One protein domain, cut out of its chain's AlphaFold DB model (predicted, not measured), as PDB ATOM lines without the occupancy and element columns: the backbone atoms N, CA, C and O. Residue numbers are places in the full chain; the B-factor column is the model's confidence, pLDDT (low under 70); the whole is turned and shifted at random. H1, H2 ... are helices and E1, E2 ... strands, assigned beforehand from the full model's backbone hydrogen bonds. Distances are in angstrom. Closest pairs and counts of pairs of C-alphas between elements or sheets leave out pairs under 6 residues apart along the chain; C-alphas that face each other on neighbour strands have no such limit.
ATOM      1  N   SER A   6     -35.162 -37.176  39.724       93.50
ATOM      2  CA  SER A   6     -35.496 -37.236  38.299       93.50
ATOM      3  C   SER A   6     -34.438 -38.011  37.515       93.50
ATOM      4  O   SER A   6     -33.250 -37.912  37.809       93.50
ATOM      5  N   LEU A   7     -34.851 -38.762  36.492       95.25
ATOM      6  CA  LEU A   7     -33.950 -39.339  35.496       95.25
ATOM      7  C   LEU A   7     -33.722 -38.310  34.397       95.25
ATOM      8  O   LEU A   7     -34.668 -37.886  33.739       95.25
ATOM      9  N   PHE A   8     -32.473 -37.919  34.204       92.75
ATOM     10  CA  PHE A   8     -32.084 -36.831  33.330       92.75
ATOM     11  C   PHE A   8     -31.360 -37.318  32.085       92.75
ATOM     12  O   PHE A   8     -30.435 -38.119  32.199       92.75
ATOM     13  N   CYS A   9     -31.712 -36.776  30.919       92.19
ATOM     14  CA  CYS A   9     -30.891 -36.875  29.714       92.19
ATOM     15  C   CYS A   9     -30.211 -35.529  29.426       92.19
ATOM     16  O   CYS A   9     -30.819 -34.639  28.819       92.19
ATOM     17  N   LEU A  10     -28.919 -35.412  29.759       80.62
ATOM     18  CA  LEU A  10     -28.133 -34.177  29.585       80.62
ATOM     19  C   LEU A  10     -28.164 -33.651  28.139       80.62
ATOM     20  O   LEU A  10     -28.325 -32.456  27.910       80.62
ATOM     21  N   CYS A  11     -28.091 -34.545  27.149       86.31
ATOM     22  CA  CYS A  11     -28.006 -34.167  25.734       86.31
ATOM     23  C   CYS A  11     -29.293 -33.549  25.165       86.31
ATOM     24  O   CYS A  11     -29.237 -32.814  24.182       86.31
ATOM     25  N   ARG A  12     -30.459 -33.889  25.726       86.31
ATOM     26  CA  ARG A  12     -31.773 -33.512  25.174       86.31
ATOM     27  C   ARG A  12     -32.585 -32.623  26.107       86.31
ATOM     28  O   ARG A  12     -33.675 -32.223  25.723       86.31
ATOM     29  N   ARG A  13     -32.044 -32.293  27.288       87.50
ATOM     30  CA  ARG A  13     -32.696 -31.454  28.304       87.50
ATOM     31  C   ARG A  13     -34.130 -31.917  28.589       87.50
ATOM     32  O   ARG A  13     -35.059 -31.116  28.610       87.50
ATOM     33  N   VAL A  14     -34.294 -33.219  28.807       91.56
ATOM     34  CA  VAL A  14     -35.553 -33.830  29.248       91.56
ATOM     35  C   VAL A  14     -35.311 -34.580  30.546       91.56
ATOM     36  O   VAL A  14     -34.234 -35.157  30.750       91.56
ATOM     37  N   ARG A  15     -36.307 -34.553  31.428       93.50
ATOM     38  CA  ARG A  15     -36.272 -35.258  32.702       93.50
ATOM     39  C   ARG A  15     -37.564 -36.018  32.947       93.50
ATOM     40  O   ARG A  15     -38.639 -35.489  32.706       93.50
ATOM     41  N   LEU A  16     -37.455 -37.231  33.468       95.19
ATOM     42  CA  LEU A  16     -38.587 -38.004  33.965       95.19
ATOM     43  C   LEU A  16     -38.600 -37.924  35.487       95.19
ATOM     44  O   LEU A  16     -37.614 -38.296  36.124       95.19
ATOM     45  N   PHE A  17     -39.703 -37.458  36.067       92.44
ATOM     46  CA  PHE A  17     -39.881 -37.486  37.515       92.44
ATOM     47  C   PHE A  17     -39.871 -38.932  38.022       92.44
ATOM     48  O   PHE A  17     -40.603 -39.770  37.506       92.44
ATOM     49  N   LEU A  18     -39.051 -39.232  39.031       92.50
ATOM     50  CA  LEU A  18     -38.956 -40.570  39.622       92.50
ATOM     51  C   LEU A  18     -39.625 -40.672  40.988       92.50
ATOM     52  O   LEU A  18     -39.740 -41.781  41.481       92.50
ATOM     53  N   GLY A  19     -40.036 -39.564  41.611       90.69
ATOM     54  CA  GLY A  19     -40.539 -39.561  42.986       90.69
ATOM     55  C   GLY A  19     -39.463 -39.261  44.028       90.69
ATOM     56  O   GLY A  19     -38.368 -38.792  43.725       90.69
ATOM     57  N   LYS A  20     -39.783 -39.534  45.292       90.75
ATOM     58  CA  LYS A  20     -38.897 -39.333  46.441       90.75
ATOM     59  C   LYS A  20     -38.033 -40.568  46.667       90.75
ATOM     60  O   LYS A  20     -38.581 -41.669  46.745       90.75
ATOM     61  N   PRO A  21     -36.709 -40.425  46.826       91.81
ATOM     62  CA  PRO A  21     -35.842 -41.552  47.105       91.81
ATOM     63  C   PRO A  21     -36.115 -42.088  48.513       91.81
ATOM     64  O   PRO A  21     -36.073 -41.352  49.500       91.81
ATOM     65  N   VAL A  22     -36.368 -43.391  48.609       91.00
ATOM     66  CA  VAL A  22     -36.478 -44.114  49.877       91.00
ATOM     67  C   VAL A  22     -35.147 -44.787  50.164       91.00
ATOM     68  O   VAL A  22     -34.626 -45.527  49.329       91.00
ATOM     69  N   ARG A  23     -34.596 -44.525  51.351       91.31
ATOM     70  CA  ARG A  23     -33.250 -44.953  51.739       91.31
ATOM     71  C   ARG A  23     -33.262 -46.032  52.815       91.31
ATOM     72  O   ARG A  23     -34.186 -46.091  53.625       91.31
ATOM     73  N   ASN A  24     -32.242 -46.888  52.816       88.81
ATOM     74  CA  ASN A  24     -32.000 -47.846  53.900       88.81
ATOM     75  C   ASN A  24     -31.250 -47.183  55.073       88.81
ATOM     76  O   ASN A  24     -30.949 -45.991  55.059       88.81
ATOM     77  N   SER A  25     -30.916 -47.971  56.099       90.88
ATOM     78  CA  SER A  25     -30.135 -47.514  57.259       90.88
ATOM     79  C   SER A  25     -28.688 -47.114  56.941       90.88
ATOM     80  O   SER A  25     -28.029 -46.530  57.797       90.88
ATOM     81  N   TRP A  26     -28.185 -47.455  55.754       90.31
ATOM     82  CA  TRP A  26     -26.852 -47.096  55.256       90.31
ATOM     83  C   TRP A  26     -26.883 -45.912  54.285       90.31
ATOM     84  O   TRP A  26     -25.865 -45.603  53.680       90.31
ATOM     85  N   ASP A  27     -28.033 -45.240  54.168       87.56
ATOM     86  CA  ASP A  27     -28.273 -44.118  53.259       87.56
ATOM     87  C   ASP A  27     -28.280 -44.487  51.761       87.56
ATOM     88  O   ASP A  27     -28.425 -43.603  50.916       87.56
ATOM     89  N   ASP A  28     -28.230 -45.775  51.396       88.69
ATOM     90  CA  ASP A  28     -28.407 -46.176  49.997       88.69
ATOM     91  C   ASP A  28     -29.867 -46.020  49.582       88.69
ATOM     92  O   ASP A  28     -30.788 -46.360  50.332       88.69
ATOM     93  N   ILE A  29     -30.083 -45.589  48.343       91.12
ATOM     94  CA  ILE A  29     -31.420 -45.503  47.761       91.12
ATOM     95  C   ILE A  29     -31.869 -46.895  47.343       91.12
ATOM     96  O   ILE A  29     -31.246 -47.559  46.515       91.12
ATOM     97  N   ILE A  30     -32.981 -47.329  47.925       90.00
ATOM     98  CA  ILE A  30     -33.551 -48.644  47.673       90.00
ATOM     99  C   ILE A  30     -34.553 -48.569  46.523       90.00
ATOM    100  O   ILE A  30     -34.527 -49.419  45.641       90.00
ATOM    101  N   TYR A  31     -35.441 -47.578  46.529       90.94
ATOM    102  CA  TYR A  31     -36.457 -47.361  45.498       90.94
ATOM    103  C   TYR A  31     -36.926 -45.904  45.524       90.94
ATOM    104  O   TYR A  31     -36.512 -45.127  46.388       90.94
ATOM    105  N   PHE A  32     -37.799 -45.537  44.590       91.00
ATOM    106  CA  PHE A  32     -38.441 -44.228  44.570       91.00
ATOM    107  C   PHE A  32     -39.939 -44.376  44.843       91.00
ATOM    108  O   PHE A  32     -40.566 -45.326  44.371       91.00
ATOM    109  N   ALA A  33     -40.498 -43.467  45.635       87.31
ATOM    110  CA  ALA A  33     -41.900 -43.473  46.026       87.31
ATOM    111  C   ALA A  33     -42.580 -42.162  45.634       87.31
ATOM    112  O   ALA A  33     -42.017 -41.079  45.805       87.31
ATOM    113  N   TYR A  34     -43.839 -42.237  45.211       81.25
ATOM    114  CA  TYR A  34     -44.677 -41.048  45.134       81.25
ATOM    115  C   TYR A  34     -44.811 -40.381  46.508       81.25
ATOM    116  O   TYR A  34     -44.784 -41.027  47.556       81.25
ATOM    117  N   ALA A  35     -45.041 -39.068  46.504       68.06
ATOM    118  CA  ALA A  35     -45.314 -38.319  47.729       68.06
ATOM    119  C   ALA A  35     -46.606 -38.770  48.444       68.06
ATOM    120  O   ALA A  35     -46.780 -38.461  49.622       68.06
ATOM    121  N   HIS A  36     -47.501 -39.487  47.751       69.38
ATOM    122  CA  HIS A  36     -48.761 -39.971  48.298       69.38
ATOM    123  C   HIS A  36     -48.634 -41.433  48.783       69.38
ATOM    124  O   HIS A  36     -48.344 -42.311  47.972       69.38
ATOM    125  N   PRO A  37     -48.909 -41.740  50.066       64.06
ATOM    126  CA  PRO A  37     -48.627 -43.049  50.676       64.06
ATOM    127  C   PRO A  37     -49.447 -44.223  50.113       64.06
ATOM    128  O   PRO A  37     -49.100 -45.373  50.355       64.06
ATOM    129  N   ASN A  38     -50.518 -43.938  49.365       71.31
ATOM    130  CA  ASN A  38     -51.373 -44.949  48.726       71.31
ATOM    131  C   ASN A  38     -51.151 -45.070  47.210       71.31
ATOM    132  O   ASN A  38     -51.895 -45.791  46.548       71.31
ATOM    133  N   ALA A  39     -50.206 -44.323  46.639       71.94
ATOM    134  CA  ALA A  39     -49.893 -44.463  45.225       71.94
ATOM    135  C   ALA A  39     -49.188 -45.811  44.974       71.94
ATOM    136  O   ALA A  39     -48.421 -46.263  45.829       71.94
ATOM    137  N   PRO A  40     -49.438 -46.467  43.828       72.19
ATOM    138  CA  PRO A  40     -48.719 -47.683  43.470       72.19
ATOM    139  C   PRO A  40     -47.214 -47.404  43.363       72.19
ATOM    140  O   PRO A  40     -46.798 -46.289  43.032       72.19
ATOM    141  N   ASN A  41     -46.391 -48.430  43.597       78.56
ATOM    142  CA  ASN A  41     -44.960 -48.340  43.305       78.56
ATOM    143  C   ASN A  41     -44.766 -47.987  41.821       78.56
ATOM    144  O   ASN A  41     -45.511 -48.479  40.972       78.56
ATOM    145  N   HIS A  42     -43.757 -47.179  41.474       81.06
ATOM    146  CA  HIS A  42     -43.532 -46.778  40.074       81.06
ATOM    147  C   HIS A  42     -43.353 -47.984  39.137       81.06
ATOM    148  O   HIS A  42     -43.850 -47.967  38.014       81.06
ATOM    149  N   SER A  43     -42.757 -49.073  39.635       78.62
ATOM    150  CA  SER A  43     -42.634 -50.355  38.927       78.62
ATOM    151  C   SER A  43     -43.964 -51.047  38.594       78.62
ATOM    152  O   SER A  43     -43.989 -51.964  37.771       78.62
ATOM    153  N   GLN A  44     -45.063 -50.604  39.206       81.81
ATOM    154  CA  GLN A  44     -46.435 -51.059  38.976       81.81
ATOM    155  C   GLN A  44     -47.292 -50.017  38.240       81.81
ATOM    156  O   GLN A  44     -48.400 -50.341  37.813       81.81
ATOM    157  N   SER A  45     -46.811 -48.779  38.090       88.50
ATOM    158  CA  SER A  45     -47.497 -47.746  37.313       88.50
ATOM    159  C   SER A  45     -47.206 -47.937  35.825       88.50
ATOM    160  O   SER A  45     -46.043 -47.971  35.404       88.50
ATOM    161  N   ARG A  46     -48.284 -48.061  35.041       87.94
ATOM    162  CA  ARG A  46     -48.233 -48.200  33.580       87.94
ATOM    163  C   ARG A  46     -47.598 -46.968  32.946       87.94
ATOM    164  O   ARG A  46     -46.639 -47.111  32.202       87.94
ATOM    165  N   GLU A  47     -48.074 -45.781  33.308       91.12
ATOM    166  CA  GLU A  47     -47.588 -44.495  32.788       91.12
ATOM    167  C   GLU A  47     -46.099 -44.298  33.090       91.12
ATOM    168  O   GLU A  47     -45.303 -44.050  32.188       91.12
ATOM    169  N   MET A  48     -45.690 -44.509  34.345       92.25
ATOM    170  CA  MET A  48     -44.292 -44.339  34.754       92.25
ATOM    171  C   MET A  48     -43.367 -45.334  34.065       92.25
ATOM    172  O   MET A  48     -42.282 -44.971  33.612       92.25
ATOM    173  N   SER A  49     -43.777 -46.602  34.000       93.50
ATOM    174  CA  SER A  49     -42.969 -47.628  33.344       93.50
ATOM    175  C   SER A  49     -42.927 -47.391  31.835       93.50
ATOM    176  O   SER A  49     -41.849 -47.456  31.258       93.50
ATOM    177  N   GLY A  50     -44.048 -47.043  31.201       94.50
ATOM    178  CA  GLY A  50     -44.107 -46.656  29.791       94.50
ATOM    179  C   GLY A  50     -43.167 -45.494  29.479       94.50
ATOM    180  O   GLY A  50     -42.328 -45.611  28.587       94.50
ATOM    181  N   ALA A  51     -43.220 -44.421  30.273       95.75
ATOM    182  CA  ALA A  51     -42.357 -43.257  30.100       95.75
ATOM    183  C   ALA A  51     -40.877 -43.597  30.301       95.75
ATOM    184  O   ALA A  51     -40.035 -43.144  29.529       95.75
ATOM    185  N   LEU A  52     -40.551 -44.445  31.285       96.62
ATOM    186  CA  LEU A  52     -39.194 -44.956  31.456       96.62
ATOM    187  C   LEU A  52     -38.740 -45.745  30.220       96.62
ATOM    188  O   LEU A  52     -37.656 -45.505  29.703       96.62
ATOM    189  N   TRP A  53     -39.540 -46.672  29.702       96.69
ATOM    190  CA  TRP A  53     -39.133 -47.441  28.522       96.69
ATOM    191  C   TRP A  53     -38.991 -46.575  27.273       96.69
ATOM    192  O   TRP A  53     -38.042 -46.776  26.510       96.69
ATOM    193  N   LYS A  54     -39.867 -45.580  27.106       96.25
ATOM    194  CA  LYS A  54     -39.769 -44.607  26.022       96.25
ATOM    195  C   LYS A  54     -38.494 -43.770  26.126       96.25
ATOM    196  O   LYS A  54     -37.741 -43.719  25.155       96.25
ATOM    197  N   ILE A  55     -38.170 -43.226  27.306       96.25
ATOM    198  CA  ILE A  55     -36.935 -42.448  27.508       96.25
ATOM    199  C   ILE A  55     -35.699 -43.313  27.206       96.25
ATOM    200  O   ILE A  55     -34.765 -42.871  26.539       96.25
ATOM    201  N   LEU A  56     -35.694 -44.587  27.612       96.75
ATOM    202  CA  LEU A  56     -34.575 -45.482  27.317       96.75
ATOM    203  C   LEU A  56     -34.403 -45.708  25.807       96.75
ATOM    204  O   LEU A  56     -33.275 -45.762  25.323       96.75
ATOM    205  N   ALA A  57     -35.492 -45.831  25.049       95.31
ATOM    206  CA  ALA A  57     -35.427 -46.034  23.605       95.31
ATOM    207  C   ALA A  57     -35.028 -44.759  22.841       95.31
ATOM    208  O   ALA A  57     -34.154 -44.797  21.974       95.31
ATOM    209  N   GLU A  58     -35.607 -43.609  23.189       95.06
ATOM    210  CA  GLU A  58     -35.351 -42.333  22.504       95.06
ATOM    211  C   GLU A  58     -33.944 -41.777  22.742       95.06
ATOM    212  O   GLU A  58     -33.455 -40.943  21.974       95.06
ATOM    213  N   HIS A  59     -33.282 -42.241  23.801       95.12
ATOM    214  CA  HIS A  59     -31.977 -41.752  24.225       95.12
ATOM    215  C   HIS A  59     -30.867 -42.799  24.112       95.12
ATOM    216  O   HIS A  59     -29.840 -42.694  24.784       95.12
ATOM    217  N   VAL A  60     -31.024 -43.784  23.221       94.19
ATOM    218  CA  VAL A  60     -29.916 -44.669  22.833       94.19
ATOM    219  C   VAL A  60     -28.702 -43.847  22.394       94.19
ATOM    220  O   VAL A  60     -28.804 -42.960  21.549       94.19
ATOM    221  N   GLY A  61     -27.534 -44.166  22.955       91.06
ATOM    222  CA  GLY A  61     -26.284 -43.450  22.704       91.06
ATOM    223  C   GLY A  61     -26.097 -42.189  23.549       91.06
ATOM    224  O   GLY A  61     -25.021 -41.597  23.505       91.06
ATOM    225  N   HIS A  62     -27.093 -41.788  24.340       92.69
ATOM    226  CA  HIS A  62     -26.931 -40.734  25.334       92.69
ATOM    227  C   HIS A  62     -26.562 -41.314  26.698       92.69
ATOM    228  O   HIS A  62     -26.644 -42.519  26.958       92.69
ATOM    229  N   GLN A  63     -26.180 -40.403  27.582       90.81
ATOM    230  CA  GLN A  63     -25.924 -40.669  28.980       90.81
ATOM    231  C   GLN A  63     -27.087 -40.153  29.818       90.81
ATOM    232  O   GLN A  63     -27.431 -38.968  29.750       90.81
ATOM    233  N   LEU A  64     -27.670 -41.052  30.608       94.81
ATOM    234  CA  LEU A  64     -28.656 -40.689  31.609       94.81
ATOM    235  C   LEU A  64     -28.020 -40.568  32.992       94.81
ATOM    236  O   LEU A  64     -26.979 -41.168  33.258       94.81
ATOM    237  N   GLN A  65     -28.653 -39.815  33.883       93.62
ATOM    238  CA  GLN A  65     -28.249 -39.733  35.284       93.62
ATOM    239  C   GLN A  65     -29.469 -39.486  36.167       93.62
ATOM    240  O   GLN A  65     -30.365 -38.736  35.792       93.62
ATOM    241  N   VAL A  66     -29.508 -40.102  37.346       93.69
ATOM    242  CA  VAL A  66     -30.483 -39.720  38.374       93.69
ATOM    243  C   VAL A  66     -29.952 -38.506  39.127       93.69
ATOM    244  O   VAL A  66     -28.874 -38.588  39.718       93.69
ATOM    245  N   ILE A  67     -30.722 -37.421  39.103       90.56
ATOM    246  CA  ILE A  67     -30.432 -36.143  39.761       90.56
ATOM    247  C   ILE A  67     -31.446 -35.879  40.875       90.56
ATOM    248  O   ILE A  67     -32.582 -36.361  40.814       90.56
ATOM    249  N   TYR A  68     -31.040 -35.087  41.862       89.69
ATOM    250  CA  TYR A  68     -31.895 -34.652  42.961       89.69
ATOM    251  C   TYR A  68     -32.036 -33.140  42.985       89.69
ATOM    252  O   TYR A  68     -31.055 -32.427  42.782       89.69
ATOM    253  N   ASP A  69     -33.218 -32.660  43.359       81.94
ATOM    254  CA  ASP A  69     -33.533 -31.224  43.416       81.94
ATOM    255  C   ASP A  69     -32.646 -30.425  44.392       81.94
ATOM    256  O   ASP A  69     -32.642 -29.201  44.378       81.94
ATOM    257  N   SER A  70     -31.889 -31.100  45.263       74.44
ATOM    258  CA  SER A  70     -30.964 -30.473  46.212       74.44
ATOM    259  C   SER A  70     -29.504 -30.420  45.741       74.44
ATOM    260  O   SER A  70     -28.644 -30.005  46.518       74.44
ATOM    261  N   GLN A  71     -29.172 -30.945  44.559       76.25
ATOM    262  CA  GLN A  71     -27.790 -30.959  44.060       76.25
ATOM    263  C   GLN A  71     -27.432 -29.622  43.407       76.25
ATOM    264  O   GLN A  71     -28.239 -29.063  42.691       76.25
ATOM    265  N   LEU A  72     -26.204 -29.128  43.590       60.56
ATOM    266  CA  LEU A  72     -25.737 -27.897  42.921       60.56
ATOM    267  C   LEU A  72     -25.785 -28.012  41.389       60.56
ATOM    268  O   LEU A  72     -26.125 -27.056  40.702       60.56
ATOM    269  N   GLU A  73     -25.520 -29.213  40.871       65.06
ATOM    270  CA  GLU A  73     -25.652 -29.543  39.448       65.06
ATOM    271  C   GLU A  73     -27.088 -29.312  38.954       65.06
ATOM    272  O   GLU A  73     -27.285 -28.980  37.788       65.06
ATOM    273  N   TYR A  74     -28.088 -29.443  39.841       65.25
ATOM    274  CA  TYR A  74     -29.477 -29.103  39.548       65.25
ATOM    275  C   TYR A  74     -29.595 -27.651  39.122       65.25
ATOM    276  O   TYR A  74     -30.099 -27.414  38.035       65.25
ATOM    277  N   ASP A  75     -29.073 -26.713  39.915       65.31
ATOM    278  CA  ASP A  75     -29.168 -25.271  39.663       65.31
ATOM    279  C   ASP A  75     -28.448 -24.860  38.369       65.31
ATOM    280  O   ASP A  75     -28.984 -24.075  37.585       65.31
ATOM    281  N   GLU A  76     -27.284 -25.451  38.086       65.56
ATOM    282  CA  GLU A  76     -26.537 -25.225  36.838       65.56
ATOM    283  C   GLU A  76     -27.322 -25.696  35.597       65.56
ATOM    284  O   GLU A  76     -27.220 -25.109  34.517       65.56
ATOM    285  N   MET A  77     -28.183 -26.711  35.735       67.56
ATOM    286  CA  MET A  77     -29.054 -27.164  34.645       67.56
ATOM    287  C   MET A  77     -30.181 -26.176  34.309       67.56
ATOM    288  O   MET A  77     -30.777 -26.312  33.239       67.56
ATOM    289  N   TRP A  78     -30.459 -25.170  35.145       70.38
ATOM    290  CA  TRP A  78     -31.468 -24.127  34.880       70.38
ATOM    291  C   TRP A  78     -30.931 -22.933  34.090       70.38
ATOM    292  O   TRP A  78     -31.693 -22.017  33.767       70.38
ATOM    293  N   GLU A  79     -29.645 -22.941  33.730       68.94
ATOM    294  CA  GLU A  79     -29.072 -21.919  32.861       68.94
ATOM    295  C   GLU A  79     -29.705 -21.925  31.447       68.94
ATOM    296  O   GLU A  79     -30.304 -22.924  31.023       68.94
ATOM    297  N   PRO A  80     -29.629 -20.797  30.703       64.75
ATOM    298  CA  PRO A  80     -30.303 -20.623  29.418       64.75
ATOM    299  C   PRO A  80     -30.119 -21.813  28.455       64.75
ATOM    300  O   PRO A  80     -29.000 -22.301  28.290       64.75
ATOM    301  N   PRO A  81     -31.192 -22.271  27.777       70.38
ATOM    302  CA  PRO A  81     -32.438 -21.540  27.506       70.38
ATOM    303  C   PRO A  81     -33.560 -21.677  28.559       70.38
ATOM    304  O   PRO A  81     -34.681 -21.263  28.280       70.38
ATOM    305  N   GLY A  82     -33.285 -22.214  29.752       75.88
ATOM    306  CA  GLY A  82     -34.288 -22.445  30.802       75.88
ATOM    307  C   GLY A  82     -34.440 -23.932  31.120       75.88
ATOM    308  O   GLY A  82     -33.710 -24.745  30.546       75.88
ATOM    309  N   PRO A  83     -35.341 -24.321  32.037       80.38
ATOM    310  CA  PRO A  83     -35.395 -25.683  32.542       80.38
ATOM    311  C   PRO A  83     -35.559 -26.750  31.465       80.38
ATOM    312  O   PRO A  83     -36.200 -26.522  30.439       80.38
ATOM    313  N   PRO A  84     -35.025 -27.950  31.717       85.12
ATOM    314  CA  PRO A  84     -35.393 -29.122  30.948       85.12
ATOM    315  C   PRO A  84     -36.879 -29.459  31.118       85.12
ATOM    316  O   PRO A  84     -37.420 -29.361  32.222       85.12
ATOM    317  N   ALA A  85     -37.515 -29.931  30.044       88.88
ATOM    318  CA  ALA A  85     -38.910 -30.356  30.085       88.88
ATOM    319  C   ALA A  85     -39.072 -31.556  31.033       88.88
ATOM    320  O   ALA A  85     -38.343 -32.550  30.911       88.88
ATOM    321  N   LYS A  86     -40.002 -31.461  31.990       92.25
ATOM    322  CA  LYS A  86     -40.297 -32.531  32.952       92.25
ATOM    323  C   LYS A  86     -41.477 -33.357  32.466       92.25
ATOM    324  O   LYS A  86     -42.569 -32.839  32.297       92.25
ATOM    325  N   ILE A  87     -41.263 -34.651  32.286       94.31
ATOM    326  CA  ILE A  87     -42.322 -35.618  32.009       94.31
ATOM    327  C   ILE A  87     -43.001 -35.980  33.332       94.31
ATOM    328  O   ILE A  87     -42.321 -36.342  34.301       94.31
ATOM    329  N   GLY A  88     -44.332 -35.896  33.354       87.50
ATOM    330  CA  GLY A  88     -45.148 -36.204  34.526       87.50
ATOM    331  C   GLY A  88     -45.107 -35.138  35.616       87.50
ATOM    332  O   GLY A  88     -45.320 -35.456  36.787       87.50
ATOM    333  N   GLY A  89     -44.743 -33.908  35.256       84.38
ATOM    334  CA  GLY A  89     -44.812 -32.761  36.149       84.38
ATOM    335  C   GLY A  89     -46.131 -31.994  36.022       84.38
ATOM    336  O   GLY A  89     -46.940 -32.277  35.143       84.38
ATOM    337  N   ASP A  90     -46.356 -31.065  36.944       82.19
ATOM    338  CA  ASP A  90     -47.570 -30.259  37.090       82.19
ATOM    339  C   ASP A  90     -47.317 -28.749  36.903       82.19
ATOM    340  O   ASP A  90     -48.224 -27.934  37.092       82.19
ATOM    341  N   GLU A  91     -46.099 -28.358  36.521       84.00
ATOM    342  CA  GLU A  91     -45.723 -26.965  36.290       84.00
ATOM    343  C   GLU A  91     -45.938 -26.542  34.824       84.00
ATOM    344  O   GLU A  91     -45.912 -27.363  33.903       84.00
ATOM    345  N   PRO A  92     -46.123 -25.236  34.546       83.19
ATOM    346  CA  PRO A  92     -46.178 -24.739  33.176       83.19
ATOM    347  C   PRO A  92     -44.910 -25.094  32.382       83.19
ATOM    348  O   PRO A  92     -43.815 -24.648  32.720       83.19
ATOM    349  N   GLY A  93     -45.074 -25.834  31.282       83.19
ATOM    350  CA  GLY A  93     -43.966 -26.314  30.446       83.19
ATOM    351  C   GLY A  93     -43.568 -27.769  30.706       83.19
ATOM    352  O   GLY A  93     -42.751 -28.308  29.955       83.19
ATOM    353  N   ASP A  94     -44.165 -28.408  31.713       90.94
ATOM    354  CA  ASP A  94     -44.079 -29.851  31.904       90.94
ATOM    355  C   ASP A  94     -44.901 -30.588  30.831       90.94
ATOM    356  O   ASP A  94     -45.833 -30.045  30.236       90.94
ATOM    357  N   ILE A  95     -44.507 -31.830  30.550       93.75
ATOM    358  CA  ILE A  95     -45.144 -32.714  29.573       93.75
ATOM    359  C   ILE A  95     -45.979 -33.728  30.350       93.75
ATOM    360  O   ILE A  95     -45.440 -34.477  31.172       93.75
ATOM    361  N   GLU A  96     -47.282 -33.781  30.085       93.38
ATOM    362  CA  GLU A  96     -48.158 -34.793  30.676       93.38
ATOM    363  C   GLU A  96     -47.773 -36.203  30.196       93.38
ATOM    364  O   GLU A  96     -47.227 -36.383  29.104       93.38
ATOM    365  N   PHE A  97     -48.039 -37.233  31.011       92.81
ATOM    366  CA  PHE A  97     -47.712 -38.612  30.629       92.81
ATOM    367  C   PHE A  97     -48.434 -39.043  29.354       92.81
ATOM    368  O   PHE A  97     -47.799 -39.640  28.489       92.81
ATOM    369  N   ASP A  98     -49.718 -38.710  29.225       92.75
ATOM    370  CA  ASP A  98     -50.523 -39.065  28.054       92.75
ATOM    371  C   ASP A  98     -49.971 -38.413  26.782       92.75
ATOM    372  O   ASP A  98     -49.804 -39.090  25.767       92.75
ATOM    373  N   ASP A  99     -49.578 -37.138  26.856       94.38
ATOM    374  CA  ASP A  99     -48.937 -36.431  25.743       94.38
ATOM    375  C   ASP A  99     -47.580 -37.046  25.388       94.38
ATOM    376  O   ASP A  99     -47.262 -37.243  24.213       94.38
ATOM    377  N   TYR A 100     -46.772 -37.391  26.397       95.25
ATOM    378  CA  TYR A 100     -45.482 -38.032  26.164       95.25
ATOM    379  C   TYR A 100     -45.628 -39.456  25.620       95.25
ATOM    380  O   TYR A 100     -44.735 -39.916  24.920       95.25
ATOM    381  N   LEU A 101     -46.715 -40.169  25.909       94.25
ATOM    382  CA  LEU A 101     -46.924 -41.562  25.501       94.25
ATOM    383  C   LEU A 101     -47.842 -41.721  24.284       94.25
ATOM    384  O   LEU A 101     -48.069 -42.850  23.858       94.25
ATOM    385  N   ALA A 102     -48.328 -40.627  23.694       92.44
ATOM    386  CA  ALA A 102     -49.314 -40.653  22.612       92.44
ATOM    387  C   ALA A 102     -48.896 -41.482  21.377       92.44
ATOM    388  O   ALA A 102     -49.751 -42.029  20.683       92.44
ATOM    389  N   ASP A 103     -47.597 -41.587  21.100       89.00
ATOM    390  CA  ASP A 103     -47.003 -42.371  20.008       89.00
ATOM    391  C   ASP A 103     -46.240 -43.620  20.502       89.00
ATOM    392  O   ASP A 103     -45.515 -44.252  19.730       89.00
ATOM    393  N   TRP A 104     -46.375 -43.986  21.783       89.88
ATOM    394  CA  TRP A 104     -45.707 -45.154  22.351       89.88
ATOM    395  C   TRP A 104     -46.445 -46.447  21.958       89.88
ATOM    396  O   TRP A 104     -47.617 -46.608  22.303       89.88
ATOM    397  N   PRO A 105     -45.787 -47.403  21.274       79.50
ATOM    398  CA  PRO A 105     -46.458 -48.561  20.685       79.50
ATOM    399  C   PRO A 105     -46.719 -49.673  21.712       79.50
ATOM    400  O   PRO A 105     -46.259 -50.792  21.541       79.50
ATOM    401  N   GLU A 106     -47.423 -49.388  22.808       72.62
ATOM    402  CA  GLU A 106     -47.458 -50.268  23.986       72.62
ATOM    403  C   GLU A 106     -48.091 -51.655  23.760       72.62
ATOM    404  O   GLU A 106     -47.777 -52.583  24.503       72.62
ATOM    405  N   ASP A 107     -48.956 -51.821  22.760       71.00
ATOM    406  CA  ASP A 107     -49.707 -53.068  22.547       71.00
ATOM    407  C   ASP A 107     -49.594 -53.645  21.118       71.00
ATOM    408  O   ASP A 107     -49.930 -54.808  20.908       71.00
ATOM    409  N   ASP A 108     -49.023 -52.904  20.162       70.25
ATOM    410  CA  ASP A 108     -49.025 -53.268  18.731       70.25
ATOM    411  C   ASP A 108     -47.682 -53.844  18.238       70.25
ATOM    412  O   ASP A 108     -47.319 -53.750  17.067       70.25
ATOM    413  N   PHE A 109     -46.909 -54.483  19.122       68.12
ATOM    414  CA  PHE A 109     -45.567 -54.990  18.795       68.12
ATOM    415  C   PHE A 109     -45.538 -56.144  17.783       68.12
ATOM    416  O   PHE A 109     -44.514 -56.357  17.126       68.12
ATOM    417  N   ALA A 110     -46.640 -56.890  17.658       61.94
ATOM    418  CA  ALA A 110     -46.728 -58.080  16.814       61.94
ATOM    419  C   ALA A 110     -46.489 -57.779  15.321       61.94
ATOM    420  O   ALA A 110     -45.967 -58.632  14.600       61.94
ATOM    421  N   ASP A 111     -46.786 -56.553  14.882       65.00
ATOM    422  CA  ASP A 111     -46.676 -56.141  13.480       65.00
ATOM    423  C   ASP A 111     -45.291 -55.588  13.107       65.00
ATOM    424  O   ASP A 111     -44.989 -55.389  11.932       65.00
ATOM    425  N   TYR A 112     -44.402 -55.341  14.072       64.62
ATOM    426  CA  TYR A 112     -43.101 -54.725  13.789       64.62
ATOM    427  C   TYR A 112     -42.085 -55.675  13.124       64.62
ATOM    428  O   TYR A 112     -41.495 -55.300  12.111       64.62
ATOM    429  N   PRO A 113     -41.860 -56.913  13.600       57.72
ATOM    430  CA  PRO A 113     -40.844 -57.782  12.999       57.72
ATOM    431  C   PRO A 113     -41.201 -58.306  11.597       57.72
ATOM    432  O   PRO A 113     -40.302 -58.695  10.852       57.72
ATOM    433  N   SER A 114     -42.473 -58.274  11.186       58.84
ATOM    434  CA  SER A 114     -42.900 -58.644   9.824       58.84
ATOM    435  C   SER A 114     -42.585 -57.570   8.771       58.84
ATOM    436  O   SER A 114     -42.578 -57.871   7.578       58.84
ATOM    437  N   ASN A 115     -42.243 -56.350   9.192       59.22
ATOM    438  CA  ASN A 115     -42.027 -55.199   8.311       59.22
ATOM    439  C   ASN A 115     -40.547 -54.967   7.913       59.22
ATOM    440  O   ASN A 115     -40.218 -53.911   7.378       59.22
ATOM    441  N   GLY A 116     -39.638 -55.915   8.186       55.41
ATOM    442  CA  GLY A 116     -38.213 -55.802   7.818       55.41
ATOM    443  C   GLY A 116     -37.317 -55.064   8.827       55.41
ATOM    444  O   GLY A 116     -36.284 -54.523   8.441       55.41
ATOM    445  N   TRP A 117     -37.701 -55.044  10.105       59.94
ATOM    446  CA  TRP A 117     -37.016 -54.311  11.177       59.94
ATOM    447  C   TRP A 117     -35.853 -55.132  11.761       59.94
ATOM    448  O   TRP A 117     -35.991 -56.331  12.015       59.94
ATOM    449  N   ASP A 118     -34.698 -54.496  11.980       66.12
ATOM    450  CA  ASP A 118     -33.491 -55.155  12.500       66.12
ATOM    451  C   ASP A 118     -33.571 -55.346  14.021       66.12
ATOM    452  O   ASP A 118     -33.448 -54.387  14.781       66.12
ATOM    453  N   VAL A 119     -33.733 -56.601  14.453       67.75
ATOM    454  CA  VAL A 119     -33.718 -57.028  15.867       67.75
ATOM    455  C   VAL A 119     -32.410 -57.716  16.271       67.75
ATOM    456  O   VAL A 119     -32.322 -58.335  17.330       67.75
ATOM    457  N   SER A 120     -31.361 -57.642  15.450       73.81
ATOM    458  CA  SER A 120     -30.126 -58.408  15.671       73.81
ATOM    459  C   SER A 120     -29.326 -57.964  16.900       73.81
ATOM    460  O   SER A 120     -28.494 -58.724  17.397       73.81
ATOM    461  N   LYS A 121     -29.563 -56.749  17.412       88.06
ATOM    462  CA  LYS A 121     -28.752 -56.156  18.481       88.06
ATOM    463  C   LYS A 121     -29.515 -56.007  19.790       88.06
ATOM    464  O   LYS A 121     -30.562 -55.367  19.850       88.06
ATOM    465  N   THR A 122     -28.918 -56.519  20.860       91.50
ATOM    466  CA  THR A 122     -29.403 -56.346  22.233       91.50
ATOM    467  C   THR A 122     -29.083 -54.949  22.757       91.50
ATOM    468  O   THR A 122     -27.983 -54.435  22.544       91.50
ATOM    469  N   GLY A 123     -30.049 -54.340  23.433       93.69
ATOM    470  CA  GLY A 123     -29.920 -53.097  24.174       93.69
ATOM    471  C   GLY A 123     -29.569 -53.316  25.641       93.69
ATOM    472  O   GLY A 123     -30.005 -54.285  26.265       93.69
ATOM    473  N   TYR A 124     -28.817 -52.375  26.201       95.12
ATOM    474  CA  TYR A 124     -28.370 -52.392  27.585       95.12
ATOM    475  C   TYR A 124     -28.459 -51.005  28.212       95.12
ATOM    476  O   TYR A 124     -28.038 -50.027  27.598       95.12
ATOM    477  N   LEU A 125     -28.920 -50.938  29.461       96.31
ATOM    478  CA  LEU A 125     -28.672 -49.801  30.348       96.31
ATOM    479  C   LEU A 125     -27.452 -50.148  31.202       96.31
ATOM    480  O   LEU A 125     -27.497 -51.105  31.971       96.31
ATOM    481  N   ALA A 126     -26.345 -49.434  31.029       95.00
ATOM    482  CA  ALA A 126     -25.073 -49.792  31.651       95.00
ATOM    483  C   ALA A 126     -24.693 -48.819  32.767       95.00
ATOM    484  O   ALA A 126     -25.021 -47.646  32.709       95.00
ATOM    485  N   CYS A 127     -23.945 -49.296  33.757       95.31
ATOM    486  CA  CYS A 127     -23.240 -48.461  34.719       95.31
ATOM    487  C   CYS A 127     -21.756 -48.832  34.684       95.31
ATOM    488  O   CYS A 127     -21.339 -49.862  35.223       95.31
ATOM    489  N   PHE A 128     -20.935 -47.987  34.061       92.31
ATOM    490  CA  PHE A 128     -19.515 -48.292  33.867       92.31
ATOM    491  C   PHE A 128     -18.705 -48.278  35.164       92.31
ATOM    492  O   PHE A 128     -17.779 -49.071  35.323       92.31
ATOM    493  N   ARG A 129     -19.099 -47.445  36.133       93.81
ATOM    494  CA  ARG A 129     -18.472 -47.399  37.459       93.81
ATOM    495  C   ARG A 129     -18.652 -48.706  38.235       93.81
ATOM    496  O   ARG A 129     -17.720 -49.150  38.897       93.81
ATOM    497  N   CYS A 130     -19.838 -49.309  38.162       94.75
ATOM    498  CA  CYS A 130     -20.148 -50.560  38.860       94.75
ATOM    499  C   CYS A 130     -19.802 -51.810  38.046       94.75
ATOM    500  O   CYS A 130     -19.832 -52.903  38.599       94.75
ATOM    501  N   ARG A 131     -19.485 -51.654  36.753       94.12
ATOM    502  CA  ARG A 131     -19.343 -52.757  35.793       94.12
ATOM    503  C   ARG A 131     -20.579 -53.663  35.755       94.12
ATOM    504  O   ARG A 131     -20.467 -54.879  35.653       94.12
ATOM    505  N   GLU A 132     -21.762 -53.057  35.830       95.56
ATOM    506  CA  GLU A 132     -23.051 -53.750  35.725       95.56
ATOM    507  C   GLU A 132     -23.813 -53.242  34.498       95.56
ATOM    508  O   GLU A 132     -23.680 -52.078  34.103       95.56
ATOM    509  N   ARG A 133     -24.619 -54.103  33.876       95.69
ATOM    510  CA  ARG A 133     -25.528 -53.718  32.791       95.69
ATOM    511  C   ARG A 133     -26.839 -54.480  32.879       95.69
ATOM    512  O   ARG A 133     -26.846 -55.681  33.114       95.69
ATOM    513  N   LEU A 134     -27.942 -53.786  32.655       97.44
ATOM    514  CA  LEU A 134     -29.274 -54.362  32.574       97.44
ATOM    515  C   LEU A 134     -29.607 -54.692  31.121       97.44
ATOM    516  O   LEU A 134     -29.573 -53.807  30.268       97.44
ATOM    517  N   CYS A 135     -29.958 -55.948  30.844       95.94
ATOM    518  CA  CYS A 135     -30.395 -56.378  29.521       95.94
ATOM    519  C   CYS A 135     -31.820 -55.880  29.233       95.94
ATOM    520  O   CYS A 135     -32.786 -56.343  29.843       95.94
ATOM    521  N   LEU A 136     -31.949 -54.954  28.279       95.88
ATOM    522  CA  LEU A 136     -33.226 -54.352  27.880       95.88
ATOM    523  C   LEU A 136     -33.983 -55.206  26.850       95.88
ATOM    524  O   LEU A 136     -35.170 -54.995  26.631       95.88
ATOM    525  N   GLY A 137     -33.324 -56.191  26.232       93.12
ATOM    526  CA  GLY A 137     -33.872 -56.977  25.122       93.12
ATOM    527  C   GLY A 137     -33.370 -56.489  23.765       93.12
ATOM    528  O   GLY A 137     -32.423 -55.710  23.688       93.12
ATOM    529  N   HIS A 138     -33.969 -56.970  22.682       91.50
ATOM    530  CA  HIS A 138     -33.589 -56.587  21.326       91.50
ATOM    531  C   HIS A 138     -34.073 -55.173  21.016       91.50
ATOM    532  O   HIS A 138     -35.215 -54.824  21.308       91.50
ATOM    533  N   ALA A 139     -33.205 -54.352  20.433       91.56
ATOM    534  CA  ALA A 139     -33.593 -53.039  19.943       91.56
ATOM    535  C   ALA A 139     -34.361 -53.204  18.631       91.56
ATOM    536  O   ALA A 139     -33.825 -53.783  17.690       91.56
ATOM    537  N   VAL A 140     -35.579 -52.674  18.561       89.62
ATOM    538  CA  VAL A 140     -36.356 -52.597  17.322       89.62
ATOM    539  C   VAL A 140     -36.089 -51.246  16.674       89.62
ATOM    540  O   VAL A 140     -36.208 -50.207  17.332       89.62
ATOM    541  N   ARG A 141     -35.675 -51.255  15.403       87.50
ATOM    542  CA  ARG A 141     -35.192 -50.065  14.691       87.50
ATOM    543  C   ARG A 141     -35.952 -49.790  13.413       87.50
ATOM    544  O   ARG A 141     -36.183 -50.727  12.652       87.50
ATOM    545  N   ASP A 142     -36.254 -48.518  13.174       85.25
ATOM    546  CA  ASP A 142     -36.859 -48.069  11.921       85.25
ATOM    547  C   ASP A 142     -35.904 -48.167  10.730       85.25
ATOM    548  O   ASP A 142     -34.741 -48.560  10.858       85.25
ATOM    549  N   ALA A 143     -36.424 -47.837   9.547       83.50
ATOM    550  CA  ALA A 143     -35.668 -47.874   8.300       83.50
ATOM    551  C   ALA A 143     -34.442 -46.940   8.313       83.50
ATOM    552  O   ALA A 143     -33.467 -47.212   7.612       83.50
ATOM    553  N   ASP A 144     -34.468 -45.887   9.136       86.31
ATOM    554  CA  ASP A 144     -33.357 -44.948   9.329       86.31
ATOM    555  C   ASP A 144     -32.371 -45.427  10.413       86.31
ATOM    556  O   ASP A 144     -31.349 -44.791  10.686       86.31
ATOM    557  N   GLY A 145     -32.644 -46.576  11.036       85.81
ATOM    558  CA  GLY A 145     -31.821 -47.191  12.066       85.81
ATOM    559  C   GLY A 145     -32.021 -46.602  13.463       85.81
ATOM    560  O   GLY A 145     -31.284 -46.991  14.379       85.81
ATOM    561  N   ARG A 146     -32.991 -45.704  13.675       88.88
ATOM    562  CA  ARG A 146     -33.336 -45.182  15.005       88.88
ATOM    563  C   ARG A 146     -34.031 -46.275  15.809       88.88
ATOM    564  O   ARG A 146     -34.901 -46.977  15.307       88.88
ATOM    565  N   VAL A 147     -33.649 -46.417  17.077       91.62
ATOM    566  CA  VAL A 147     -34.321 -47.339  18.002       91.62
ATOM    567  C   VAL A 147     -35.689 -46.762  18.361       91.62
ATOM    568  O   VAL A 147     -35.763 -45.641  18.861       91.62
ATOM    569  N   LEU A 148     -36.752 -47.524  18.110       90.19
ATOM    570  CA  LEU A 148     -38.108 -47.161  18.520       90.19
ATOM    571  C   LEU A 148     -38.430 -47.669  19.920       90.19
ATOM    572  O   LEU A 148     -39.004 -46.945  20.723       90.19
ATOM    573  N   PHE A 149     -38.055 -48.912  20.215       92.12
ATOM    574  CA  PHE A 149     -38.273 -49.539  21.514       92.12
ATOM    575  C   PHE A 149     -37.332 -50.731  21.711       92.12
ATOM    576  O   PHE A 149     -36.650 -51.183  20.786       92.12
ATOM    577  N   PHE A 150     -37.312 -51.247  22.937       92.88
ATOM    578  CA  PHE A 150     -36.684 -52.520  23.264       92.88
ATOM    579  C   PHE A 150     -37.752 -53.577  23.503       92.88
ATOM    580  O   PHE A 150     -38.755 -53.299  24.160       92.88
ATOM    581  N   HIS A 151     -37.511 -54.787  23.007       91.38
ATOM    582  CA  HIS A 151     -38.393 -55.925  23.215       91.38
ATOM    583  C   HIS A 151     -37.629 -57.130  23.741       91.38
ATOM    584  O   HIS A 151     -36.666 -57.601  23.126       91.38
ATOM    585  N   ARG A 152     -38.064 -57.655  24.882       90.62
ATOM    586  CA  ARG A 152     -37.518 -58.879  25.458       90.62
ATOM    587  C   ARG A 152     -38.561 -59.987  25.416       90.62
ATOM    588  O   ARG A 152     -39.541 -59.932  26.147       90.62
ATOM    589  N   GLY A 153     -38.289 -61.033  24.640       87.38
ATOM    590  CA  GLY A 153     -39.147 -62.214  24.532       87.38
ATOM    591  C   GLY A 153     -39.562 -62.505  23.093       87.38
ATOM    592  O   GLY A 153     -38.999 -61.953  22.150       87.38
ATOM    593  N   GLY A 154     -40.524 -63.415  22.935       83.38
ATOM    594  CA  GLY A 154     -41.150 -63.708  21.641       83.38
ATOM    595  C   GLY A 154     -42.237 -62.691  21.277       83.38
ATOM    596  O   GLY A 154     -42.532 -61.793  22.061       83.38
ATOM    597  N   LEU A 155     -42.870 -62.860  20.111       77.12
ATOM    598  CA  LEU A 155     -43.941 -61.969  19.621       77.12
ATOM    599  C   LEU A 155     -45.149 -61.894  20.564       77.12
ATOM    600  O   LEU A 155     -45.720 -60.832  20.751       77.12
ATOM    601  N   GLU A 156     -45.475 -63.011  21.214       81.56
ATOM    602  CA  GLU A 156     -46.575 -63.106  22.184       81.56
ATOM    603  C   GLU A 156     -46.214 -62.536  23.564       81.56
ATOM    604  O   GLU A 156     -47.029 -62.533  24.486       81.56
ATOM    605  N   THR A 157     -44.956 -62.126  23.760       87.56
ATOM    606  CA  THR A 157     -44.541 -61.522  25.028       87.56
ATOM    607  C   THR A 157     -45.034 -60.079  25.050       87.56
ATOM    608  O   THR A 157     -44.853 -59.377  24.057       87.56
ATOM    609  N   PRO A 158     -45.645 -59.606  26.148       89.75
ATOM    610  CA  PRO A 158     -46.095 -58.223  26.221       89.75
ATOM    611  C   PRO A 158     -44.911 -57.249  26.183       89.75
ATOM    612  O   PRO A 158     -43.763 -57.636  26.436       89.75
ATOM    613  N   ALA A 159     -45.220 -55.972  25.949       89.62
ATOM    614  CA  ALA A 159     -44.302 -54.844  26.093       89.62
ATOM    615  C   ALA A 159     -43.379 -54.990  27.301       89.62
ATOM    616  O   ALA A 159     -43.831 -55.403  28.373       89.62
ATOM    617  N   ASN A 160     -42.137 -54.518  27.198       93.06
ATOM    618  CA  ASN A 160     -41.260 -54.446  28.364       93.06
ATOM    619  C   ASN A 160     -41.910 -53.674  29.531       93.06
ATOM    620  O   ASN A 160     -41.839 -54.146  30.664       93.06
ATOM    621  N   SER A 161     -42.640 -52.582  29.248       91.38
ATOM    622  CA  SER A 161     -43.411 -51.795  30.234       91.38
ATOM    623  C   SER A 161     -44.528 -52.572  30.929       91.38
ATOM    624  O   SER A 161     -45.048 -52.122  31.949       91.38
ATOM    625  N   ARG A 162     -44.889 -53.748  30.417       90.31
ATOM    626  CA  ARG A 162     -45.920 -54.640  30.953       90.31
ATOM    627  C   ARG A 162     -45.344 -55.945  31.500       90.31
ATOM    628  O   ARG A 162     -46.108 -56.796  31.951       90.31
ATOM    629  N   GLN A 163     -44.022 -56.112  31.496       92.56
ATOM    630  CA  GLN A 163     -43.337 -57.262  32.085       92.56
ATOM    631  C   GLN A 163     -42.925 -56.934  33.530       92.56
ATOM    632  O   GLN A 163     -41.924 -56.241  33.734       92.56
ATOM    633  N   PRO A 164     -43.630 -57.439  34.567       93.19
ATOM    634  CA  PRO A 164     -43.440 -56.965  35.942       93.19
ATOM    635  C   PRO A 164     -42.012 -57.158  36.462       93.19
ATOM    636  O   PRO A 164     -41.464 -56.285  37.128       93.19
ATOM    637  N   VAL A 165     -41.389 -58.291  36.134       95.25
ATOM    638  CA  VAL A 165     -40.024 -58.619  36.568       95.25
ATOM    639  C   VAL A 165     -38.997 -57.693  35.908       95.25
ATOM    640  O   VAL A 165     -38.129 -57.150  36.588       95.25
ATOM    641  N   LEU A 166     -39.121 -57.457  34.600       95.62
ATOM    642  CA  LEU A 166     -38.206 -56.593  33.854       95.62
ATOM    643  C   LEU A 166     -38.348 -55.122  34.276       95.62
ATOM    644  O   LEU A 166     -37.340 -54.458  34.514       95.62
ATOM    645  N   ASN A 167     -39.581 -54.640  34.461       94.62
ATOM    646  CA  ASN A 167     -39.845 -53.307  35.008       94.62
ATOM    647  C   ASN A 167     -39.172 -53.114  36.361       94.62
ATOM    648  O   ASN A 167     -38.425 -52.161  36.560       94.62
ATOM    649  N   ARG A 168     -39.411 -54.038  37.296       95.44
ATOM    650  CA  ARG A 168     -38.804 -53.981  38.627       95.44
ATOM    651  C   ARG A 168     -37.280 -53.965  38.544       95.44
ATOM    652  O   ARG A 168     -36.647 -53.183  39.245       95.44
ATOM    653  N   ALA A 169     -36.683 -54.755  37.652       97.50
ATOM    654  CA  ALA A 169     -35.238 -54.738  37.443       97.50
ATOM    655  C   ALA A 169     -34.731 -53.376  36.941       97.50
ATOM    656  O   ALA A 169     -33.725 -52.893  37.463       97.50
ATOM    657  N   ALA A 170     -35.441 -52.731  36.007       97.44
ATOM    658  CA  ALA A 170     -35.116 -51.386  35.525       97.44
ATOM    659  C   ALA A 170     -35.184 -50.337  36.641       97.44
ATOM    660  O   ALA A 170     -34.215 -49.613  36.868       97.44
ATOM    661  N   TRP A 171     -36.273 -50.322  37.408       96.81
ATOM    662  CA  TRP A 171     -36.439 -49.410  38.541       96.81
ATOM    663  C   TRP A 171     -35.384 -49.628  39.633       96.81
ATOM    664  O   TRP A 171     -34.789 -48.664  40.121       96.81
ATOM    665  N   ARG A 172     -35.074 -50.888  39.967       96.75
ATOM    666  CA  ARG A 172     -33.989 -51.220  40.902       96.75
ATOM    667  C   ARG A 172     -32.639 -50.739  40.388       96.75
ATOM    668  O   ARG A 172     -31.839 -50.245  41.176       96.75
ATOM    669  N   PHE A 173     -32.374 -50.893  39.091       97.56
ATOM    670  CA  PHE A 173     -31.124 -50.447  38.475       97.56
ATOM    671  C   PHE A 173     -30.946 -48.932  38.613       97.56
ATOM    672  O   PHE A 173     -29.886 -48.485  39.047       97.56
ATOM    673  N   LEU A 174     -31.997 -48.145  38.356       96.88
ATOM    674  CA  LEU A 174     -31.965 -46.693  38.564       96.88
ATOM    675  C   LEU A 174     -31.707 -46.309  40.025       96.88
ATOM    676  O   LEU A 174     -30.904 -45.418  40.287       96.88
ATOM    677  N   ALA A 175     -32.359 -46.980  40.976       95.38
ATOM    678  CA  ALA A 175     -32.173 -46.705  42.400       95.38
ATOM    679  C   ALA A 175     -30.743 -47.038  42.860       95.38
ATOM    680  O   ALA A 175     -30.060 -46.207  43.464       95.38
ATOM    681  N   ARG A 176     -30.257 -48.232  42.501       95.69
ATOM    682  CA  ARG A 176     -28.938 -48.738  42.901       95.69
ATOM    683  C   ARG A 176     -27.787 -47.936  42.306       95.69
ATOM    684  O   ARG A 176     -26.778 -47.735  42.973       95.69
ATOM    685  N   HIS A 177     -27.920 -47.511  41.054       95.75
ATOM    686  CA  HIS A 177     -26.893 -46.740  40.351       95.75
ATOM    687  C   HIS A 177     -27.247 -45.261  40.272       95.75
ATOM    688  O   HIS A 177     -26.795 -44.545  39.376       95.75
ATOM    689  N   SER A 178     -28.056 -44.796  41.218       90.12
ATOM    690  CA  SER A 178     -28.364 -43.386  41.327       90.12
ATOM    691  C   SER A 178     -27.073 -42.574  41.487       90.12
ATOM    692  O   SER A 178     -26.095 -43.066  42.051       90.12
ATOM    693  N   THR A 179     -27.033 -41.356  40.939       86.94
ATOM    694  CA  THR A 179     -25.833 -40.502  40.768       86.94
ATOM    695  C   THR A 179     -24.783 -40.975  39.761       86.94
ATOM    696  O   THR A 179     -23.909 -40.188  39.404       86.94
ATOM    697  N   HIS A 180     -24.840 -42.216  39.269       93.56
ATOM    698  CA  HIS A 180     -23.895 -42.684  38.255       93.56
ATOM    699  C   HIS A 180     -24.347 -42.307  36.844       93.56
ATOM    700  O   HIS A 180     -25.527 -42.094  36.579       93.56
ATOM    701  N   GLU A 181     -23.383 -42.281  35.930       93.12
ATOM    702  CA  GLU A 181     -23.639 -42.187  34.499       93.12
ATOM    703  C   GLU A 181     -24.217 -43.511  33.988       93.12
ATOM    704  O   GLU A 181     -23.609 -44.575  34.166       93.12
ATOM    705  N   LEU A 182     -25.383 -43.431  33.347       95.44
ATOM    706  CA  LEU A 182     -26.158 -44.567  32.858       95.44
ATOM    707  C   LEU A 182     -26.348 -44.495  31.335       95.44
ATOM    708  O   LEU A 182     -27.407 -44.084  30.856       95.44
ATOM    709  N   PRO A 183     -25.322 -44.831  30.540       94.25
ATOM    710  CA  PRO A 183     -25.453 -44.871  29.094       94.25
ATOM    711  C   PRO A 183     -26.350 -46.014  28.624       94.25
ATOM    712  O   PRO A 183     -26.318 -47.127  29.160       94.25
ATOM    713  N   ILE A 184     -27.094 -45.738  27.553       93.94
ATOM    714  CA  ILE A 184     -27.893 -46.734  26.840       93.94
ATOM    715  C   ILE A 184     -27.138 -47.172  25.588       93.94
ATOM    716  O   ILE A 184     -26.798 -46.356  24.730       93.94
ATOM    717  N   ILE A 185     -26.880 -48.470  25.472       92.00
ATOM    718  CA  ILE A 185     -25.989 -49.053  24.464       92.00
ATOM    719  C   ILE A 185     -26.756 -50.105  23.675       92.00
ATOM    720  O   ILE A 185     -27.549 -50.842  24.252       92.00
ATOM    721  N   VAL A 186     -26.508 -50.215  22.368       90.94
ATOM    722  CA  VAL A 186     -27.085 -51.275  21.532       90.94
ATOM    723  C   VAL A 186     -26.007 -51.992  20.732       90.94
ATOM    724  O   VAL A 186     -25.258 -51.366  19.984       90.94
ATOM    725  N   GLY A 187     -26.002 -53.319  20.830       83.75
ATOM    726  CA  GLY A 187     -24.972 -54.184  20.265       83.75
ATOM    727  C   GLY A 187     -23.727 -54.268  21.156       83.75
ATOM    728  O   GLY A 187     -23.691 -53.664  22.232       83.75
ATOM    729  N   PRO A 188     -22.700 -55.024  20.732       64.69
ATOM    730  CA  PRO A 188     -21.404 -54.959  21.390       64.69
ATOM    731  C   PRO A 188     -20.881 -53.519  21.249       64.69
ATOM    732  O   PRO A 188     -20.864 -52.991  20.134       64.69
ATOM    733  N   PRO A 189     -20.495 -52.837  22.338       52.44
ATOM    734  CA  PRO A 189     -19.819 -51.562  22.226       52.44
ATOM    735  C   PRO A 189     -18.462 -51.843  21.598       52.44
ATOM    736  O   PRO A 189     -17.589 -52.439  22.217       52.44
ATOM    737  N   TYR A 190     -18.305 -51.435  20.344       46.78
ATOM    738  CA  TYR A 190     -17.070 -51.648  19.596       46.78
ATOM    739  C   TYR A 190     -15.867 -50.904  20.214       46.78
ATOM    740  O   TYR A 190     -14.734 -51.285  19.945       46.78
ATOM    741  N   ASP A 191     -16.107 -49.930  21.107       47.56
ATOM    742  CA  ASP A 191     -15.074 -49.016  21.622       47.56
ATOM    743  C   ASP A 191     -14.853 -49.065  23.147       47.56
ATOM    744  O   ASP A 191     -14.003 -48.340  23.666       47.56
ATOM    745  N   ARG A 192     -15.601 -49.883  23.903       55.91
ATOM    746  CA  ARG A 192     -15.378 -50.046  25.351       55.91
ATOM    747  C   ARG A 192     -15.238 -51.518  25.687       55.91
ATOM    748  O   ARG A 192     -16.108 -52.309  25.339       55.91
ATOM    749  N   ASP A 193     -14.164 -51.842  26.399       61.12
ATOM    750  CA  ASP A 193     -13.928 -53.157  26.984       61.12
ATOM    751  C   ASP A 193     -15.027 -53.455  28.021       61.12
ATOM    752  O   ASP A 193     -14.949 -53.083  29.195       61.12
ATOM    753  N   ILE A 194     -16.137 -54.014  27.536       67.56
ATOM    754  CA  ILE A 194     -17.247 -54.502  28.356       67.56
ATOM    755  C   ILE A 194     -17.025 -55.934  28.827       67.56
ATOM    756  O   ILE A 194     -17.906 -56.503  29.482       67.56
ATOM    757  N   ASP A 195     -15.870 -56.523  28.522       67.50
ATOM    758  CA  ASP A 195     -15.541 -57.824  29.067       67.50
ATOM    759  C   ASP A 195     -15.433 -57.702  30.598       67.50
ATOM    760  O   ASP A 195     -14.904 -56.741  31.173       67.50
ATOM    761  N   GLY A 196     -16.061 -58.649  31.295       78.62
ATOM    762  CA  GLY A 196     -16.161 -58.656  32.755       78.62
ATOM    763  C   GLY A 196     -17.241 -57.747  33.356       78.62
ATOM    764  O   GLY A 196     -17.193 -57.493  34.558       78.62
ATOM    765  N   TYR A 197     -18.193 -57.240  32.564       89.75
ATOM    766  CA  TYR A 197     -19.415 -56.648  33.118       89.75
ATOM    767  C   TYR A 197     -20.378 -57.737  33.572       89.75
ATOM    768  O   TYR A 197     -20.653 -58.674  32.825       89.75
ATOM    769  N   VAL A 198     -20.959 -57.557  34.754       94.00
ATOM    770  CA  VAL A 198     -22.069 -58.388  35.218       94.00
ATOM    771  C   VAL A 198     -23.327 -57.980  34.455       94.00
ATOM    772  O   VAL A 198     -23.785 -56.838  34.553       94.00
ATOM    773  N   GLU A 199     -23.886 -58.900  33.672       95.06
ATOM    774  CA  GLU A 199     -25.155 -58.684  32.977       95.06
ATOM    775  C   GLU A 199     -26.328 -59.155  33.841       95.06
ATOM    776  O   GLU A 199     -26.391 -60.297  34.285       95.06
ATOM    777  N   ILE A 200     -27.284 -58.259  34.068       97.62
ATOM    778  CA  ILE A 200     -28.529 -58.527  34.783       97.62
ATOM    779  C   ILE A 200     -29.604 -58.873  33.759       97.62
ATOM    780  O   ILE A 200     -29.893 -58.097  32.844       97.62
ATOM    781  N   GLY A 201     -30.213 -60.042  33.936       94.88
ATOM    782  CA  GLY A 201     -31.173 -60.600  32.997       94.88
ATOM    783  C   GLY A 201     -30.529 -61.109  31.716       94.88
ATOM    784  O   GLY A 201     -31.206 -61.186  30.697       94.88
ATOM    785  N   GLY A 202     -29.241 -61.427  31.707       90.06
ATOM    786  CA  GLY A 202     -28.637 -62.090  30.556       90.06
ATOM    787  C   GLY A 202     -29.018 -63.577  30.457       90.06
ATOM    788  O   GLY A 202     -29.905 -64.054  31.170       90.06
ATOM    789  N   GLN A 203     -28.398 -64.298  29.524       85.75
ATOM    790  CA  GLN A 203     -28.641 -65.732  29.272       85.75
ATOM    791  C   GLN A 203     -27.384 -66.603  29.434       85.75
ATOM    792  O   GLN A 203     -27.459 -67.826  29.300       85.75
ATOM    793  N   ARG A 204     -26.223 -65.998  29.684       86.00
ATOM    794  CA  ARG A 204     -24.958 -66.695  29.905       86.00
ATOM    795  C   ARG A 204     -24.898 -67.253  31.332       86.00
ATOM    796  O   ARG A 204     -25.593 -66.758  32.217       86.00
ATOM    797  N   PRO A 205     -24.064 -68.278  31.583       86.88
ATOM    798  CA  PRO A 205     -23.936 -68.879  32.912       86.88
ATOM    799  C   PRO A 205     -23.465 -67.920  34.017       86.88
ATOM    800  O   PRO A 205     -23.744 -68.163  35.186       86.88
ATOM    801  N   ASP A 206     -22.722 -66.876  33.655       88.31
ATOM    802  CA  ASP A 206     -22.177 -65.844  34.542       88.31
ATOM    803  C   ASP A 206     -23.099 -64.626  34.716       88.31
ATOM    804  O   ASP A 206     -22.824 -63.757  35.546       88.31
ATOM    805  N   ASP A 207     -24.215 -64.581  33.986       93.25
ATOM    806  CA  ASP A 207     -25.203 -63.515  34.105       93.25
ATOM    807  C   ASP A 207     -26.047 -63.692  35.377       93.25
ATOM    808  O   ASP A 207     -26.281 -64.802  35.863       93.25
ATOM    809  N   VAL A 208     -26.557 -62.587  35.920       97.31
ATOM    810  CA  VAL A 208     -27.439 -62.592  37.092       97.31
ATOM    811  C   VAL A 208     -28.896 -62.631  36.621       97.31
ATOM    812  O   VAL A 208     -29.370 -61.645  36.053       97.31
ATOM    813  N   PRO A 209     -29.660 -63.712  36.876       97.00
ATOM    814  CA  PRO A 209     -31.083 -63.765  36.534       97.00
ATOM    815  C   PRO A 209     -31.876 -62.670  37.251       97.00
ATOM    816  O   PRO A 209     -31.540 -62.318  38.379       97.00
ATOM    817  N   PHE A 210     -32.967 -62.170  36.660       96.81
ATOM    818  CA  PHE A 210     -33.767 -61.104  37.283       96.81
ATOM    819  C   PHE A 210     -34.322 -61.464  38.663       96.81
ATOM    820  O   PHE A 210     -34.395 -60.588  39.518       96.81
ATOM    821  N   ASP A 211     -34.675 -62.722  38.915       96.25
ATOM    822  CA  ASP A 211     -35.206 -63.128  40.221       96.25
ATOM    823  C   ASP A 211     -34.137 -63.032  41.319       96.25
ATOM    824  O   ASP A 211     -34.397 -62.499  42.397       96.25
ATOM    825  N   ASN A 212     -32.899 -63.441  41.013       97.19
ATOM    826  CA  ASN A 212     -31.741 -63.225  41.889       97.19
ATOM    827  C   ASN A 212     -31.431 -61.726  42.001       97.19
ATOM    828  O   ASN A 212     -31.227 -61.209  43.099       97.19
ATOM    829  N   TYR A 213     -31.497 -61.052  40.847       97.44
ATOM    830  CA  TYR A 213     -31.663 -59.620  40.623       97.44
ATOM    831  C   TYR A 213     -32.400 -58.944  41.763       97.44
ATOM    832  O   TYR A 213     -31.872 -58.095  42.457       97.44
ATOM    833  N   LEU A 214     -33.650 -59.351  41.929       96.69
ATOM    834  CA  LEU A 214     -34.681 -58.686  42.709       96.69
ATOM    835  C   LEU A 214     -34.883 -59.298  44.093       96.69
ATOM    836  O   LEU A 214     -35.734 -58.817  44.844       96.69
ATOM    837  N   ALA A 215     -34.107 -60.320  44.452       95.75
ATOM    838  CA  ALA A 215     -34.207 -60.979  45.743       95.75
ATOM    839  C   ALA A 215     -34.124 -59.948  46.880       95.75
ATOM    840  O   ALA A 215     -33.212 -59.115  46.923       95.75
TER     841      ALA A 215
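Overview. This is residues 6 to 215 of the 219 residues of an uncharacterized protein of Micromonospora sediminimaris (UniProt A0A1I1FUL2). One strongly twisted, branched sheet of ten strands curls round two helices, H1 and H4, which form the core on one face of it, H1 packed chiefly on E8 and H4 chiefly on E3. The sheet has two halves, E1 to E5 and E6 to E10, joined where E4 pairs with E9; the small helix H3 packs on H1, the small helix H5 packs on H4, and H2 lies far out beyond E4. The printed part has 210 residues with five named helices and ten named strands, in the order E1 E2 E3 H1 E4 H2 E5 H3 E6 E7 E8 H4 E9 E10 H5. The sheet is mixed, with E2 and E5, and E7 and E10, parallel and its other neighbour pairs antiparallel; the class is mixed, helices and strands, with under half of the residues in named elements. The whole is compact and rounded, with a radius of gyration of the C-alphas of 16.8 A and spans of 44 by 38 by 38 A.

Arrangement. In the sheet, E1, residues 6 to 9, E2, residues 14 to 23, and E3, residues 29 to 33, form a meander, each strand the antiparallel neighbour of the one before. N 7 and O 16 of the hairpin E1 and E2 are 2.8 A apart, and N 22 and O 31 of the hairpin E2 and E3 also 2.8 A. E2 bends by 53 degrees at residue 19, and E5, residues 85 to 87, is its parallel neighbour, with N 87 and O 15 at 2.8 A. E4, residues 63 to 68, is antiparallel to E1, with N 8 and O 65 at 2.8 A, and antiparallel to E9, residues 182 to 186, with N 182 and O 64 at 2.8 A. E6, residues 122 to 127, E7, residues 132 to 141, and E8, residues 147 to 151, form a second meander; N 134 and O 125 are 2.8 A apart, and N 140 and O 149 are 2.9 A apart. E7 bends by 57 degrees at residue 137. E6 is antiparallel to E9, with N 124 and O 185 at 2.8 A, and E10, residues 198 to 200, is parallel to E7, with N 200 and O 133 at 2.8 A. H1, residues 46 to 58, is on the sheet, and its closest C-alphas to E8 are those of Ala 57 and Phe 149, 5.0 A apart. H4, residues 164 to 176, is on the same face, and its closest C-alphas to E3 are those of Ala 175 and Tyr 31, 5.3 A apart. H1 and H4 are close but not clearly touching, with the C-alphas of Ser 49 and Asn 167 at 6.7 A; they run the same way at a steep tilt of 68 degrees, only just short of about perpendicular. H3, residues 97 to 101, only grazes the sheet and touches H1, closest at the C-alphas of Phe 97 and Glu 47, 6.3 A. H5, residues 210 to 214, only grazes the sheet and touches H4, closest at the C-alphas of Phe 210 and Ala 169, 6.5 A. H2, residues 72 to 76, is not on the sheet and touches no helix. In H1, H2, H3, H4 and H5 every O i to N i+4 pair is within hydrogen-bond range.

Along the chain. E1 begins at C-alpha 6, (-35.496, -37.236, 38.299). E2 measures 25.2 A from first to last C-alpha, E7 24.6 A, E4 16.4 A and E6 16.0 A. H1 measures 18.0 A and begins at C-alpha 46, (-48.233, -48.200, 33.580); H4 measures 18.1 A. H5 ends at C-alpha 214, (-34.681, -58.686, 42.709).

Size, cuts and confidence. The two C-alphas farthest apart are those of Ser 25 and Asn 115, 51.0 A, and the printed part has no cut. The links E3 to H1, H3 to E6, E8 to H4 and E9 to E10 are long. The mean pLDDT of the printed part is 86.0; residues 35 to 37, 72 to 77, 79 to 80, 109 to 119 and 188 to 195 are under 70.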